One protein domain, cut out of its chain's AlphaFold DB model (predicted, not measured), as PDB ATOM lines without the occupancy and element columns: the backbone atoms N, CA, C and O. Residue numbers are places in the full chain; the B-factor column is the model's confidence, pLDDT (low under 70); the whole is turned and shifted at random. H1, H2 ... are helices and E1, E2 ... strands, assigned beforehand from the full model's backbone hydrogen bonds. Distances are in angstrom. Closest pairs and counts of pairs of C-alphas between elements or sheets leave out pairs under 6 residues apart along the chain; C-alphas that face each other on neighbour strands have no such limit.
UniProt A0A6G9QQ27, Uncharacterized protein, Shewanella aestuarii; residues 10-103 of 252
ATOM      1  N   SER A  10     186.494 169.551 221.579       89.50
ATOM      2  CA  SER A  10     185.828 168.456 222.294       89.50
ATOM      3  C   SER A  10     186.578 168.053 223.567       89.50
ATOM      4  O   SER A  10     185.955 167.860 224.608       89.50
ATOM      5  N   GLU A  11     187.908 167.995 223.516       91.19
ATOM      6  CA  GLU A  11     188.762 167.716 224.671       91.19
ATOM      7  C   GLU A  11     188.733 168.868 225.683       91.19
ATOM      8  O   GLU A  11     188.622 168.623 226.881       91.19
ATOM      9  N   ILE A  12     188.768 170.124 225.215       91.75
ATOM     10  CA  ILE A  12     188.635 171.308 226.080       91.75
ATOM     11  C   ILE A  12     187.318 171.239 226.853       91.75
ATOM     12  O   ILE A  12     187.321 171.367 228.076       91.75
ATOM     13  N   LYS A  13     186.202 171.013 226.147       89.50
ATOM     14  CA  LYS A  13     184.884 170.899 226.776       89.50
ATOM     15  C   LYS A  13     184.841 169.720 227.736       89.50
ATOM     16  O   LYS A  13     184.439 169.917 228.869       89.50
ATOM     17  N   SER A  14     185.334 168.547 227.340       88.50
ATOM     18  CA  SER A  14     185.358 167.367 228.211       88.50
ATOM     19  C   SER A  14     186.182 167.558 229.485       88.50
ATOM     20  O   SER A  14     185.852 166.936 230.488       88.50
ATOM     21  N   LYS A  15     187.262 168.350 229.449       89.81
ATOM     22  CA  LYS A  15     188.072 168.649 230.640       89.81
ATOM     23  C   LYS A  15     187.405 169.668 231.549       89.81
ATOM     24  O   LYS A  15     187.535 169.558 232.752       89.81
ATOM     25  N   LEU A  16     186.729 170.663 230.979       89.56
ATOM     26  CA  LEU A  16     186.069 171.723 231.745       89.56
ATOM     27  C   LEU A  16     184.656 171.351 232.213       89.56
ATOM     28  O   LEU A  16     184.090 172.059 233.045       89.56
ATOM     29  N   ASP A  17     184.070 170.287 231.668       84.88
ATOM     30  CA  ASP A  17     182.713 169.857 231.982       84.88
ATOM     31  C   ASP A  17     182.638 169.237 233.382       84.88
ATOM     32  O   ASP A  17     183.137 168.138 233.644       84.88
ATOM     33  N   ILE A  18     181.983 169.955 234.291       80.00
ATOM     34  CA  ILE A  18     181.661 169.450 235.619       80.00
ATOM     35  C   ILE A  18     180.364 168.662 235.481       80.00
ATOM     36  O   ILE A  18     179.277 169.230 235.377       80.00
ATOM     37  N   LYS A  19     180.483 167.335 235.492       73.19
ATOM     38  CA  LYS A  19     179.326 166.447 235.358       73.19
ATOM     39  C   LYS A  19     178.304 166.720 236.460       73.19
ATOM     40  O   LYS A  19     178.651 166.716 237.642       73.19
ATOM     41  N   ASP A  20     177.035 166.858 236.074       61.25
ATOM     42  CA  ASP A  20     175.948 167.188 237.003       61.25
ATOM     43  C   ASP A  20     175.836 166.185 238.168       61.25
ATOM     44  O   ASP A  20     175.496 166.583 239.271       61.25
ATOM     45  N   HIS A  21     176.210 164.910 237.989       58.25
ATOM     46  CA  HIS A  21     176.182 163.900 239.060       58.25
ATOM     47  C   HIS A  21     177.277 164.036 240.129       58.25
ATOM     48  O   HIS A  21     177.272 163.266 241.088       58.25
ATOM     49  N   ASN A  22     178.175 165.021 240.033       62.56
ATOM     50  CA  ASN A  22     179.124 165.359 241.100       62.56
ATOM     51  C   ASN A  22     178.458 166.148 242.250       62.56
ATOM     52  O   ASN A  22     179.088 166.996 242.888       62.56
ATOM     53  N   TYR A  23     177.174 165.883 242.517       62.78
ATOM     54  CA  TYR A  23     176.429 166.464 243.626       62.78
ATOM     55  C   TYR A  23     177.163 166.169 244.942       62.78
ATOM     56  O   TYR A  23     177.420 165.014 245.280       62.78
ATOM     57  N   GLY A  24     177.526 167.227 245.669       57.41
ATOM     58  CA  GLY A  24     178.161 167.122 246.983       57.41
ATOM     59  C   GLY A  24     179.645 167.450 247.063       57.41
ATOM     60  O   GLY A  24     180.240 167.271 248.123       57.41
ATOM     61  N   ARG A  25     180.266 167.953 245.988       63.59
ATOM     62  CA  ARG A  25     181.615 168.533 246.059       63.59
ATOM     63  C   ARG A  25     181.679 169.879 245.349       63.59
ATOM     64  O   ARG A  25     181.238 169.998 244.206       63.59
ATOM     65  N   LEU A  26     182.300 170.863 246.004       67.88
ATOM     66  CA  LEU A  26     182.880 172.000 245.293       67.88
ATOM     67  C   LEU A  26     183.861 171.427 244.273       67.88
ATOM     68  O   LEU A  26     184.806 170.721 244.626       67.88
ATOM     69  N   THR A  27     183.572 171.668 243.005       77.19
ATOM     70  CA  THR A  27     184.315 171.103 241.885       77.19
ATOM     71  C   THR A  27     184.846 172.241 241.047       77.19
ATOM     72  O   THR A  27     184.140 173.212 240.760       77.19
ATOM     73  N   ALA A  28     186.122 172.129 240.698       81.88
ATOM     74  CA  ALA A  28     186.770 173.039 239.788       81.88
ATOM     75  C   ALA A  28     187.654 172.245 238.839       81.88
ATOM     76  O   ALA A  28     188.468 171.440 239.286       81.88
ATOM     77  N   GLU A  29     187.503 172.505 237.549       89.25
ATOM     78  CA  GLU A  29     188.349 171.931 236.510       89.25
ATOM     79  C   GLU A  29     189.157 173.040 235.849       89.25
ATOM     80  O   GLU A  29     188.694 174.177 235.735       89.25
ATOM     81  N   GLU A  30     190.380 172.731 235.421       93.38
ATOM     82  CA  GLU A  30     191.306 173.704 234.842       93.38
ATOM     83  C   GLU A  30     191.892 173.211 233.522       93.38
ATOM     84  O   GLU A  30     192.322 172.067 233.382       93.38
ATOM     85  N   ILE A  31     192.015 174.129 232.563       94.88
ATOM     86  CA  ILE A  31     192.821 173.914 231.368       94.88
ATOM     87  C   ILE A  31     193.587 175.175 230.980       94.88
ATOM     88  O   ILE A  31     193.108 176.304 231.113       94.88
ATOM     89  N   LYS A  32     194.795 174.986 230.448       94.00
ATOM     90  CA  LYS A  32     195.606 176.069 229.897       94.00
ATOM     91  C   LYS A  32     195.400 176.182 228.388       94.00
ATOM     92  O   LYS A  32     195.754 175.274 227.643       94.00
ATOM     93  N   LEU A  33     194.892 177.326 227.938       93.56
ATOM     94  CA  LEU A  33     194.737 177.701 226.533       93.56
ATOM     95  C   LEU A  33     195.694 178.851 226.203       93.56
ATOM     96  O   LEU A  33     195.439 180.021 226.499       93.56
ATOM     97  N   ASN A  34     196.822 178.515 225.575       92.44
ATOM     98  CA  ASN A  34     197.900 179.456 225.277       92.44
ATOM     99  C   ASN A  34     198.399 180.188 226.547       92.44
ATOM    100  O   ASN A  34     199.056 179.582 227.395       92.44
ATOM    101  N   THR A  35     198.101 181.483 226.692       93.31
ATOM    102  CA  THR A  35     198.499 182.289 227.865       93.31
ATOM    103  C   THR A  35     197.429 182.341 228.949       93.31
ATOM    104  O   THR A  35     197.699 182.857 230.031       93.31
ATOM    105  N   TRP A  36     196.238 181.813 228.670       95.62
ATOM    106  CA  TRP A  36     195.107 181.810 229.584       95.62
ATOM    107  C   TRP A  36     194.996 180.478 230.315       95.62
ATOM    108  O   TRP A  36     195.101 179.413 229.719       95.62
ATOM    109  N   THR A  37     194.729 180.558 231.605       96.00
ATOM    110  CA  THR A  37     194.160 179.496 232.423       96.00
ATOM    111  C   THR A  37     192.651 179.705 232.448       96.00
ATOM    112  O   THR A  37     192.178 180.780 232.824       96.00
ATOM    113  N   VAL A  38     191.902 178.686 232.047       96.81
ATOM    114  CA  VAL A  38     190.440 178.648 232.094       96.81
ATOM    115  C   VAL A  38     190.037 177.679 233.192       96.81
ATOM    116  O   VAL A  38     190.527 176.552 233.207       96.81
ATOM    117  N   LYS A  39     189.160 178.114 234.099       95.38
ATOM    118  CA  LYS A  39     188.632 177.284 235.183       95.38
ATOM    119  C   LYS A  39     187.119 177.310 235.224       95.38
ATOM    120  O   LYS A  39     186.556 178.399 235.255       95.38
ATOM    121  N   THR A  40     186.467 176.162 235.297       94.31
ATOM    122  CA  THR A  40     185.041 176.065 235.640       94.31
ATOM    123  C   THR A  40     184.907 175.838 237.138       94.31
ATOM    124  O   THR A  40     185.764 175.197 237.734       94.31
ATOM    125  N   HIS A  41     183.892 176.427 237.763       92.25
ATOM    126  CA  HIS A  41     183.598 176.273 239.187       92.25
ATOM    127  C   HIS A  41     182.100 176.110 239.391       92.25
ATOM    128  O   HIS A  41     181.315 176.854 238.794       92.25
ATOM    129  N   GLN A  42     181.723 175.183 240.269       91.00
ATOM    130  CA  GLN A  42     180.343 174.976 240.692       91.00
ATOM    131  C   GLN A  42     180.217 175.121 242.210       91.00
ATOM    132  O   GLN A  42     180.825 174.356 242.961       91.00
ATOM    133  N   ASP A  43     179.389 176.073 242.632       87.88
ATOM    134  CA  ASP A  43     179.031 176.294 244.026       87.88
ATOM    135  C   ASP A  43     177.785 175.472 244.367       87.88
ATOM    136  O   ASP A  43     176.801 175.444 243.615       87.88
ATOM    137  N   ILE A  44     177.829 174.805 245.518       87.56
ATOM    138  CA  ILE A  44     176.752 173.953 246.018       87.56
ATOM    139  C   ILE A  44     176.326 174.401 247.412       87.56
ATOM    140  O   ILE A  44     177.160 174.786 248.227       87.56
ATOM    141  N   ASP A  45     175.031 174.312 247.669       87.00
ATOM    142  CA  ASP A  45     174.428 174.466 248.986       87.00
ATOM    143  C   ASP A  45     174.000 173.099 249.524       87.00
ATOM    144  O   ASP A  45     173.484 172.261 248.773       87.00
ATOM    145  N   GLU A  46     174.246 172.866 250.810       88.19
ATOM    146  CA  GLU A  46     173.980 171.605 251.500       88.19
ATOM    147  C   GLU A  46     172.807 171.776 252.472       88.19
ATOM    148  O   GLU A  46     172.937 172.409 253.518       88.19
ATOM    149  N   ASP A  47     171.678 171.134 252.172       85.31
ATOM    150  CA  ASP A  47     170.488 171.155 253.018       85.31
ATOM    151  C   ASP A  47     170.294 169.806 253.741       85.31
ATOM    152  O   ASP A  47     169.996 168.765 253.138       85.31
ATOM    153  N   ARG A  48     170.460 169.838 255.070       84.62
ATOM    154  CA  ARG A  48     170.248 168.707 255.999       84.62
ATOM    155  C   ARG A  48     168.869 168.681 256.656       84.62
ATOM    156  O   ARG A  48     168.611 167.808 257.485       84.62
ATOM    157  N   ASN A  49     168.019 169.645 256.330       84.94
ATOM    158  CA  ASN A  49     166.686 169.802 256.898       84.94
ATOM    159  C   ASN A  49     165.580 169.492 255.876       84.94
ATOM    160  O   ASN A  49     164.422 169.359 256.264       84.94
ATOM    161  N   CYS A  50     165.917 169.331 254.592       85.19
ATOM    162  CA  CYS A  50     164.951 168.992 253.543       85.19
ATOM    163  C   CYS A  50     164.291 167.611 253.729       85.19
ATOM    164  O   CYS A  50     163.153 167.424 253.295       85.19
ATOM    165  N   TYR A  51     164.985 166.631 254.322       85.25
ATOM    166  CA  TYR A  51     164.476 165.267 254.508       85.25
ATOM    167  C   TYR A  51     164.559 164.804 255.968       85.25
ATOM    168  O   TYR A  51     165.171 165.428 256.831       85.25
ATOM    169  N   SER A  52     163.925 163.665 256.266       83.31
ATOM    170  CA  SER A  52     163.967 163.088 257.611       83.31
ATOM    171  C   SER A  52     165.394 162.688 258.013       83.31
ATOM    172  O   SER A  52     166.220 162.302 257.181       83.31
ATOM    173  N   LYS A  53     165.682 162.686 259.323       83.38
ATOM    174  CA  LYS A  53     166.990 162.252 259.855       83.38
ATOM    175  C   LYS A  53     167.367 160.830 259.410       83.38
ATOM    176  O   LYS A  53     168.542 160.549 259.180       83.38
ATOM    177  N   GLY A  54     166.376 159.943 259.263       86.06
ATOM    178  CA  GLY A  54     166.571 158.583 258.752       86.06
ATOM    179  C   GLY A  54     167.017 158.553 257.288       86.06
ATOM    180  O   GLY A  54     167.908 157.780 256.940       86.06
ATOM    181  N   TRP A  55     166.465 159.436 256.448       87.25
ATOM    182  CA  TRP A  55     166.884 159.588 255.054       87.25
ATOM    183  C   TRP A  55     168.321 160.097 254.954       87.25
ATOM    184  O   TRP A  55     169.150 159.479 254.290       87.25
ATOM    185  N   HIS A  56     168.648 161.168 255.681       80.75
ATOM    186  CA  HIS A  56     169.985 161.762 255.652       80.75
ATOM    187  C   HIS A  56     171.079 160.810 256.148       80.75
ATOM    188  O   HIS A  56     172.175 160.804 255.592       80.75
ATOM    189  N   ARG A  57     170.787 159.943 257.128       80.12
ATOM    190  CA  ARG A  57     171.733 158.906 257.577       80.12
ATOM    191  C   ARG A  57     172.050 157.878 256.480       80.12
ATOM    192  O   ARG A  57     173.143 157.324 256.485       80.12
ATOM    193  N   LYS A  58     171.113 157.619 255.560       85.50
ATOM    194  CA  LYS A  58     171.262 156.620 254.488       85.50
ATOM    195  C   LYS A  58     171.769 157.207 253.166       85.50
ATOM    196  O   LYS A  58     172.515 156.532 252.467       85.50
ATOM    197  N   TYR A  59     171.368 158.431 252.823       83.62
ATOM    198  CA  TYR A  59     171.593 159.022 251.497       83.62
ATOM    199  C   TYR A  59     172.373 160.345 251.514       83.62
ATOM    200  O   TYR A  59     172.736 160.843 250.453       83.62
ATOM    201  N   GLY A  60     172.665 160.902 252.693       84.19
ATOM    202  CA  GLY A  60     173.341 162.191 252.825       84.19
ATOM    203  C   GLY A  60     172.401 163.399 252.687       84.19
ATOM    204  O   GLY A  60     171.177 163.244 252.633       84.19
ATOM    205  N   PRO A  61     172.953 164.622 252.716       84.62
ATOM    206  CA  PRO A  61     172.200 165.869 252.561       84.62
ATOM    207  C   PRO A  61     171.671 166.052 251.131       84.62
ATOM    208  O   PRO A  61     172.148 165.423 250.185       84.62
ATOM    209  N   LYS A  62     170.696 166.949 250.962       85.25
ATOM    210  CA  LYS A  62     170.302 167.427 249.633       85.25
ATOM    211  C   LYS A  62     171.309 168.481 249.183       85.25
ATOM    212  O   LYS A  62     171.519 169.456 249.892       85.25
ATOM    213  N   TYR A  63     171.882 168.313 247.995       84.81
ATOM    214  CA  TYR A  63     172.752 169.320 247.395       84.81
ATOM    215  C   TYR A  63     172.010 170.103 246.318       84.81
ATOM    216  O   TYR A  63     171.390 169.508 245.434       84.81
ATOM    217  N   THR A  64     172.111 171.427 246.366       86.44
ATOM    218  CA  THR A  64     171.546 172.330 245.358       86.44
ATOM    219  C   THR A  64     172.677 173.113 244.710       86.44
ATOM    220  O   THR A  64     173.487 173.713 245.406       86.44
ATOM    221  N   VAL A  65     172.753 173.129 243.378       87.25
ATOM    222  CA  VAL A  65     173.706 174.008 242.686       87.25
ATOM    223  C   VAL A  65     173.189 175.440 242.771       87.25
ATOM    224  O   VAL A  65     172.123 175.735 242.235       87.25
ATOM    225  N   ILE A  66     173.943 176.315 243.433       88.44
ATOM    226  CA  ILE A  66     173.572 177.724 243.648       88.44
ATOM    227  C   ILE A  66     174.331 178.685 242.733       88.44
ATOM    228  O   ILE A  66     173.918 179.826 242.549       88.44
ATOM    229  N   GLY A  67     175.427 178.225 242.127       90.12
ATOM    230  CA  GLY A  67     176.238 179.045 241.244       90.12
ATOM    231  C   GLY A  67     177.111 178.209 240.326       90.12
ATOM    232  O   GLY A  67     177.610 177.148 240.693       90.12
ATOM    233  N   ARG A  68     177.307 178.704 239.107       92.81
ATOM    234  CA  ARG A  68     178.284 178.182 238.154       92.81
ATOM    235  C   ARG A  68     179.000 179.360 237.527       92.81
ATOM    236  O   ARG A  68     178.355 180.333 237.134       92.81
ATOM    237  N   TYR A  69     180.319 179.293 237.423       94.75
ATOM    238  CA  TYR A  69     181.083 180.343 236.761       94.75
ATOM    239  C   TYR A  69     182.360 179.830 236.105       94.75
ATOM    240  O   TYR A  69     182.979 178.859 236.536       94.75
ATOM    241  N   VAL A  70     182.781 180.536 235.060       96.69
ATOM    242  CA  VAL A  70     184.064 180.352 234.390       96.69
ATOM    243  C   VAL A  70     184.999 181.475 234.814       96.69
ATOM    244  O   VAL A  70     184.626 182.647 234.811       96.69
ATOM    245  N   THR A  71     186.230 181.131 235.179       97.50
ATOM    246  CA  THR A  71     187.297 182.091 235.455       97.50
ATOM    247  C   THR A  71     188.366 182.001 234.375       97.50
ATOM    248  O   THR A  71     188.933 180.939 234.135       97.50
ATOM    249  N   PHE A  72     188.677 183.135 233.757       97.81
ATOM    250  CA  PHE A  72     189.775 183.298 232.815       97.81
ATOM    251  C   PHE A  72     190.885 184.084 233.494       97.81
ATOM    252  O   PHE A  72     190.687 185.242 233.854       97.81
ATOM    253  N   SER A  73     192.060 183.486 233.645       97.06
ATOM    254  CA  SER A  73     193.203 184.149 234.269       97.06
ATOM    255  C   SER A  73     194.461 184.052 233.419       97.06
ATOM    256  O   SER A  73     194.664 183.086 232.692       97.06
ATOM    257  N   ARG A  74     195.316 185.070 233.474       95.00
ATOM    258  CA  ARG A  74     196.645 185.037 232.852       95.00
ATOM    259  C   ARG A  74     197.619 185.913 233.617       95.00
ATOM    260  O   ARG A  74     197.223 186.913 234.217       95.00
ATOM    261  N   LYS A  75     198.910 185.597 233.523       92.81
ATOM    262  CA  LYS A  75     199.964 186.511 233.976       92.81
ATOM    263  C   LYS A  75     200.004 187.743 233.066       92.81
ATOM    264  O   LYS A  75     199.977 187.611 231.842       92.81
ATOM    265  N   CYS A  76     200.064 188.929 233.662       88.00
ATOM    266  CA  CYS A  76     200.193 190.207 232.970       88.00
ATOM    267  C   CYS A  76     201.210 191.073 233.726       88.00
ATOM    268  O   CYS A  76     200.924 191.569 234.817       88.00
ATOM    269  N   GLY A  77     202.421 191.209 233.180       87.00
ATOM    270  CA  GLY A  77     203.534 191.845 233.888       87.00
ATOM    271  C   GLY A  77     203.854 191.117 235.199       87.00
ATOM    272  O   GLY A  77     204.058 189.904 235.197       87.00
ATOM    273  N   ARG A  78     203.868 191.857 236.315       85.62
ATOM    274  CA  ARG A  78     204.078 191.305 237.668       85.62
ATOM    275  C   ARG A  78     202.798 190.768 238.328       85.62
ATOM    276  O   ARG A  78     202.890 190.170 239.392       85.62
ATOM    277  N   GLY A  79     201.625 190.980 237.727       91.94
ATOM    278  CA  GLY A  79     200.330 190.612 238.303       91.94
ATOM    279  C   GLY A  79     199.602 189.500 237.547       91.94
ATOM    280  O   GLY A  79     200.075 188.964 236.541       91.94
ATOM    281  N   VAL A  80     198.402 189.176 238.031       92.38
ATOM    282  CA  VAL A  80     197.461 188.262 237.375       92.38
ATOM    283  C   VAL A  80     196.215 189.049 236.995       92.38
ATOM    284  O   VAL A  80     195.586 189.682 237.836       92.38
ATOM    285  N   THR A  81     195.845 189.005 235.718       93.56
ATOM    286  CA  THR A  81     194.521 189.452 235.280       93.56
ATOM    287  C   THR A  81     193.569 188.278 235.417       93.56
ATOM    288  O   THR A  81     193.886 187.200 234.916       93.56
ATOM    289  N   SER A  82     192.416 188.488 236.048       95.25
ATOM    290  CA  SER A  82     191.363 187.482 236.189       95.25
ATOM    291  C   SER A  82     190.012 188.072 235.798       95.25
ATOM    292  O   SER A  82     189.730 189.229 236.107       95.25
ATOM    293  N   LYS A  83     189.187 187.290 235.104       97.00
ATOM    294  CA  LYS A  83     187.800 187.617 234.766       97.00
ATOM    295  C   LYS A  83     186.911 186.445 235.146       97.00
ATOM    296  O   LYS A  83     187.226 185.318 234.777       97.00
ATOM    297  N   ARG A  84     185.819 186.714 235.860       97.25
ATOM    298  CA  ARG A  84     184.817 185.721 236.262       97.25
ATOM    299  C   ARG A  84     183.517 185.995 235.517       97.25
ATOM    300  O   ARG A  84     183.083 187.140 235.489       97.25
ATOM    301  N   VAL A  85     182.917 184.954 234.952       97.69
ATOM    302  CA  VAL A  85     181.630 185.018 234.253       97.69
ATOM    303  C   VAL A  85     180.719 183.921 234.772       97.69
ATOM    304  O   VAL A  85     181.121 182.759 234.786       97.69
ATOM    305  N   TYR A  86     179.510 184.281 235.192       95.50
ATOM    306  CA  TYR A  86     178.509 183.321 235.646       95.50
ATOM    307  C   TYR A  86     177.820 182.661 234.453       95.50
ATOM    308  O   TYR A  86     177.574 183.295 233.432       95.50
ATOM    309  N   VAL A  87     177.521 181.372 234.574       93.44
ATOM    310  CA  VAL A  87     176.841 180.597 233.530       93.44
ATOM    311  C   VAL A  87     175.665 179.841 234.130       93.44
ATOM    312  O   VAL A  87     175.679 179.478 235.300       93.44
ATOM    313  N   ASN A  88     174.638 179.574 233.328       89.62
ATOM    314  CA  ASN A  88     173.449 178.873 233.821       89.62
ATOM    315  C   ASN A  88     173.632 177.345 233.824       89.62
ATOM    316  O   ASN A  88     173.091 176.657 234.689       89.62
ATOM    317  N   SER A  89     174.418 176.806 232.888       88.38
ATOM    318  CA  SER A  89     174.693 175.371 232.742       88.38
ATOM    319  C   SER A  89     176.084 175.122 232.147       88.38
ATOM    320  O   SER A  89     176.670 176.013 231.532       88.38
ATOM    321  N   TRP A  90     176.586 173.889 232.281       88.06
ATOM    322  CA  TRP A  90     177.797 173.399 231.597       88.06
ATOM    323  C   TRP A  90     177.515 172.837 230.195       88.06
ATOM    324  O   TRP A  90     178.376 172.241 229.553       88.06
ATOM    325  N   SER A  91     176.300 173.040 229.682       86.38
ATOM    326  CA  SER A  91     175.861 172.508 228.396       86.38
ATOM    327  C   SER A  91     175.965 173.532 227.259       86.38
ATOM    328  O   SER A  91     176.030 174.747 227.458       86.38
ATOM    329  N   GLY A  92     175.989 173.030 226.023       88.19
ATOM    330  CA  GLY A  92     175.969 173.859 224.818       88.19
ATOM    331  C   GLY A  92     177.233 174.708 224.631       88.19
ATOM    332  O   GLY A  92     178.347 174.185 224.541       88.19
ATOM    333  N   ASN A  93     177.039 176.026 224.519       92.25
ATOM    334  CA  ASN A  93     178.085 177.004 224.195       92.25
ATOM    335  C   ASN A  93     178.505 177.855 225.408       92.25
ATOM    336  O   ASN A  93     178.877 179.016 225.248       92.25
ATOM    337  N   TYR A  94     178.391 177.319 226.631       94.06
ATOM    338  CA  TYR A  94     178.669 178.077 227.858       94.06
ATOM    339  C   TYR A  94     180.071 178.706 227.851       94.06
ATOM    340  O   TYR A  94     180.226 179.868 228.218       94.06
ATOM    341  N   LEU A  95     181.084 177.966 227.384       95.31
ATOM    342  CA  LEU A  95     182.470 178.424 227.363       95.31
ATOM    343  C   LEU A  95     182.648 179.563 226.362       95.31
ATOM    344  O   LEU A  95     183.273 180.578 226.659       95.31
ATOM    345  N   GLU A  96     182.090 179.400 225.167       96.19
ATOM    346  CA  GLU A  96     182.162 180.398 224.116       96.19
ATOM    347  C   GLU A  96     181.410 181.679 224.495       96.19
ATOM    348  O   GLU A  96     181.908 182.778 224.249       96.19
ATOM    349  N   ASN A  97     180.245 181.555 225.128       96.62
ATOM    350  CA  ASN A  97     179.497 182.692 225.657       96.62
ATOM    351  C   ASN A  97     180.285 183.397 226.765       96.62
ATOM    352  O   ASN A  97     180.433 184.615 226.718       96.62
ATOM    353  N   ALA A  98     180.883 182.636 227.687       97.25
ATOM    354  CA  ALA A  98     181.692 183.190 228.765       97.25
ATOM    355  C   ALA A  98     182.930 183.943 228.251       97.25
ATOM    356  O   ALA A  98     183.304 184.969 228.811       97.25
ATOM    357  N   VAL A  99     183.552 183.487 227.157       97.62
ATOM    358  CA  VAL A  99     184.655 184.214 226.499       97.62
ATOM    359  C   VAL A  99     184.191 185.573 225.969       97.62
ATOM    360  O   VAL A  99     184.913 186.558 226.127       97.62
ATOM    361  N   VAL A 100     183.010 185.627 225.348       97.31
ATOM    362  CA  VAL A 100     182.443 186.868 224.796       97.31
ATOM    363  C   VAL A 100     182.017 187.821 225.914       97.31
ATOM    364  O   VAL A 100     182.335 189.002 225.872       97.31
ATOM    365  N   GLU A 101     181.343 187.323 226.947       97.75
ATOM    366  CA  GLU A 101     180.923 188.139 228.092       97.75
ATOM    367  C   GLU A 101     182.124 188.675 228.884       97.75
ATOM    368  O   GLU A 101     182.141 189.823 229.324       97.75
ATOM    369  N   ALA A 102     183.201 187.890 228.969       97.25
ATOM    370  CA  ALA A 102     184.466 188.350 229.520       97.25
ATOM    371  C   ALA A 102     185.172 189.390 228.626       97.25
ATOM    372  O   ALA A 102     186.229 189.892 229.018       97.25
ATOM    373  N   GLY A 103     184.675 189.724 227.430       96.38
ATOM    374  CA  GLY A 103     185.337 190.643 226.499       96.38
ATOM    375  C   GLY A 103     186.699 190.117 226.026       96.38
ATOM    376  O   GLY A 103     187.666 190.885 225.932       96.38
TER     377      GLY A 103
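What this domain is: This is residues 10 to 103 of the 252 residues of an uncharacterized protein of Shewanella aestuarii (UniProt A0A6G9QQ27). The domain is one long, twisted sheet of four strands, with two short helices, H1 and H3, over one face and no named helix over the other. A third short helix, H2, lies beyond one end of the sheet, where the chain goes from E2 to E3, and adds to the length. The printed part has 94 residues, with named elements in the order H1, E1, E2, H2, E3, E4, H3; the sheet order is E1, E2, E3, E4, all antiparallel, and the class is mixed, helices and strands. The whole is loose, with a radius of gyration of the C-alphas of 16.2 A, and elongated, spanning 55 by 30 by 20 A.

Where its parts are: Find C-alpha 10 at (185.828, 168.456, 222.294); from there H1 runs to residue 16, 10.0 A. E1 is residues 27 to 33, 19.7 A, and E2 is residues 36 to 47, 35.6 A, ending at C-alpha 47 at (170.488, 171.155, 253.018). H2 follows as residues 53 to 59, 10.1 A. E3, the longest strand, takes residues 62 to 76, 41.1 A, and E4 residues 79 to 86, 23.2 A. H3 is residues 94 to 101, 10.3 A; look for its last C-alpha at (180.923, 188.139, 228.092).

How they stand to each other: Begin with the sheet, whose edge strands are E1 and E4. E1 and E2 form a hairpin at 171 degrees between directions; look at N 31 and O 38, 2.9 A apart. Between E2 and E3, at 159 degrees, N 39 and O 71 are 2.8 A apart and N 47 and O 62 are 2.8 A apart. E3 and E4 form a hairpin at 146 degrees, with N 72 and O 83 at 2.8 A. H1 is on the sheet, over E1, at a height of 9.2 A, and stands up from it at 46 degrees; the closest C-alphas of H1 and E1 are those of Leu 16 and Glu 29, 5.3 A. H3 is on the same face, over E3 and E4, at a height of 8.8 A, slantwise to the strands at 51 degrees to E3 on the local plane; the closest C-alphas of H3 and E4 are those of Val 85 and Ala 98, 5.8 A. H1 and H3 are close but not clearly touching, with the C-alphas of Lys 13 and Leu 95 at 7.9 A. H2 is not on the sheet. In H1, H2 and H3 every O i to N i+4 pair is within hydrogen-bond range.

The domain as a whole: The two C-alphas farthest apart are those of Gly 54 and Gly 77, 55.6 A. The printed part has no cut, and no link is long. Look to residues 20 to 26 for pLDDT under 70; the mean of the printed part is 88.2.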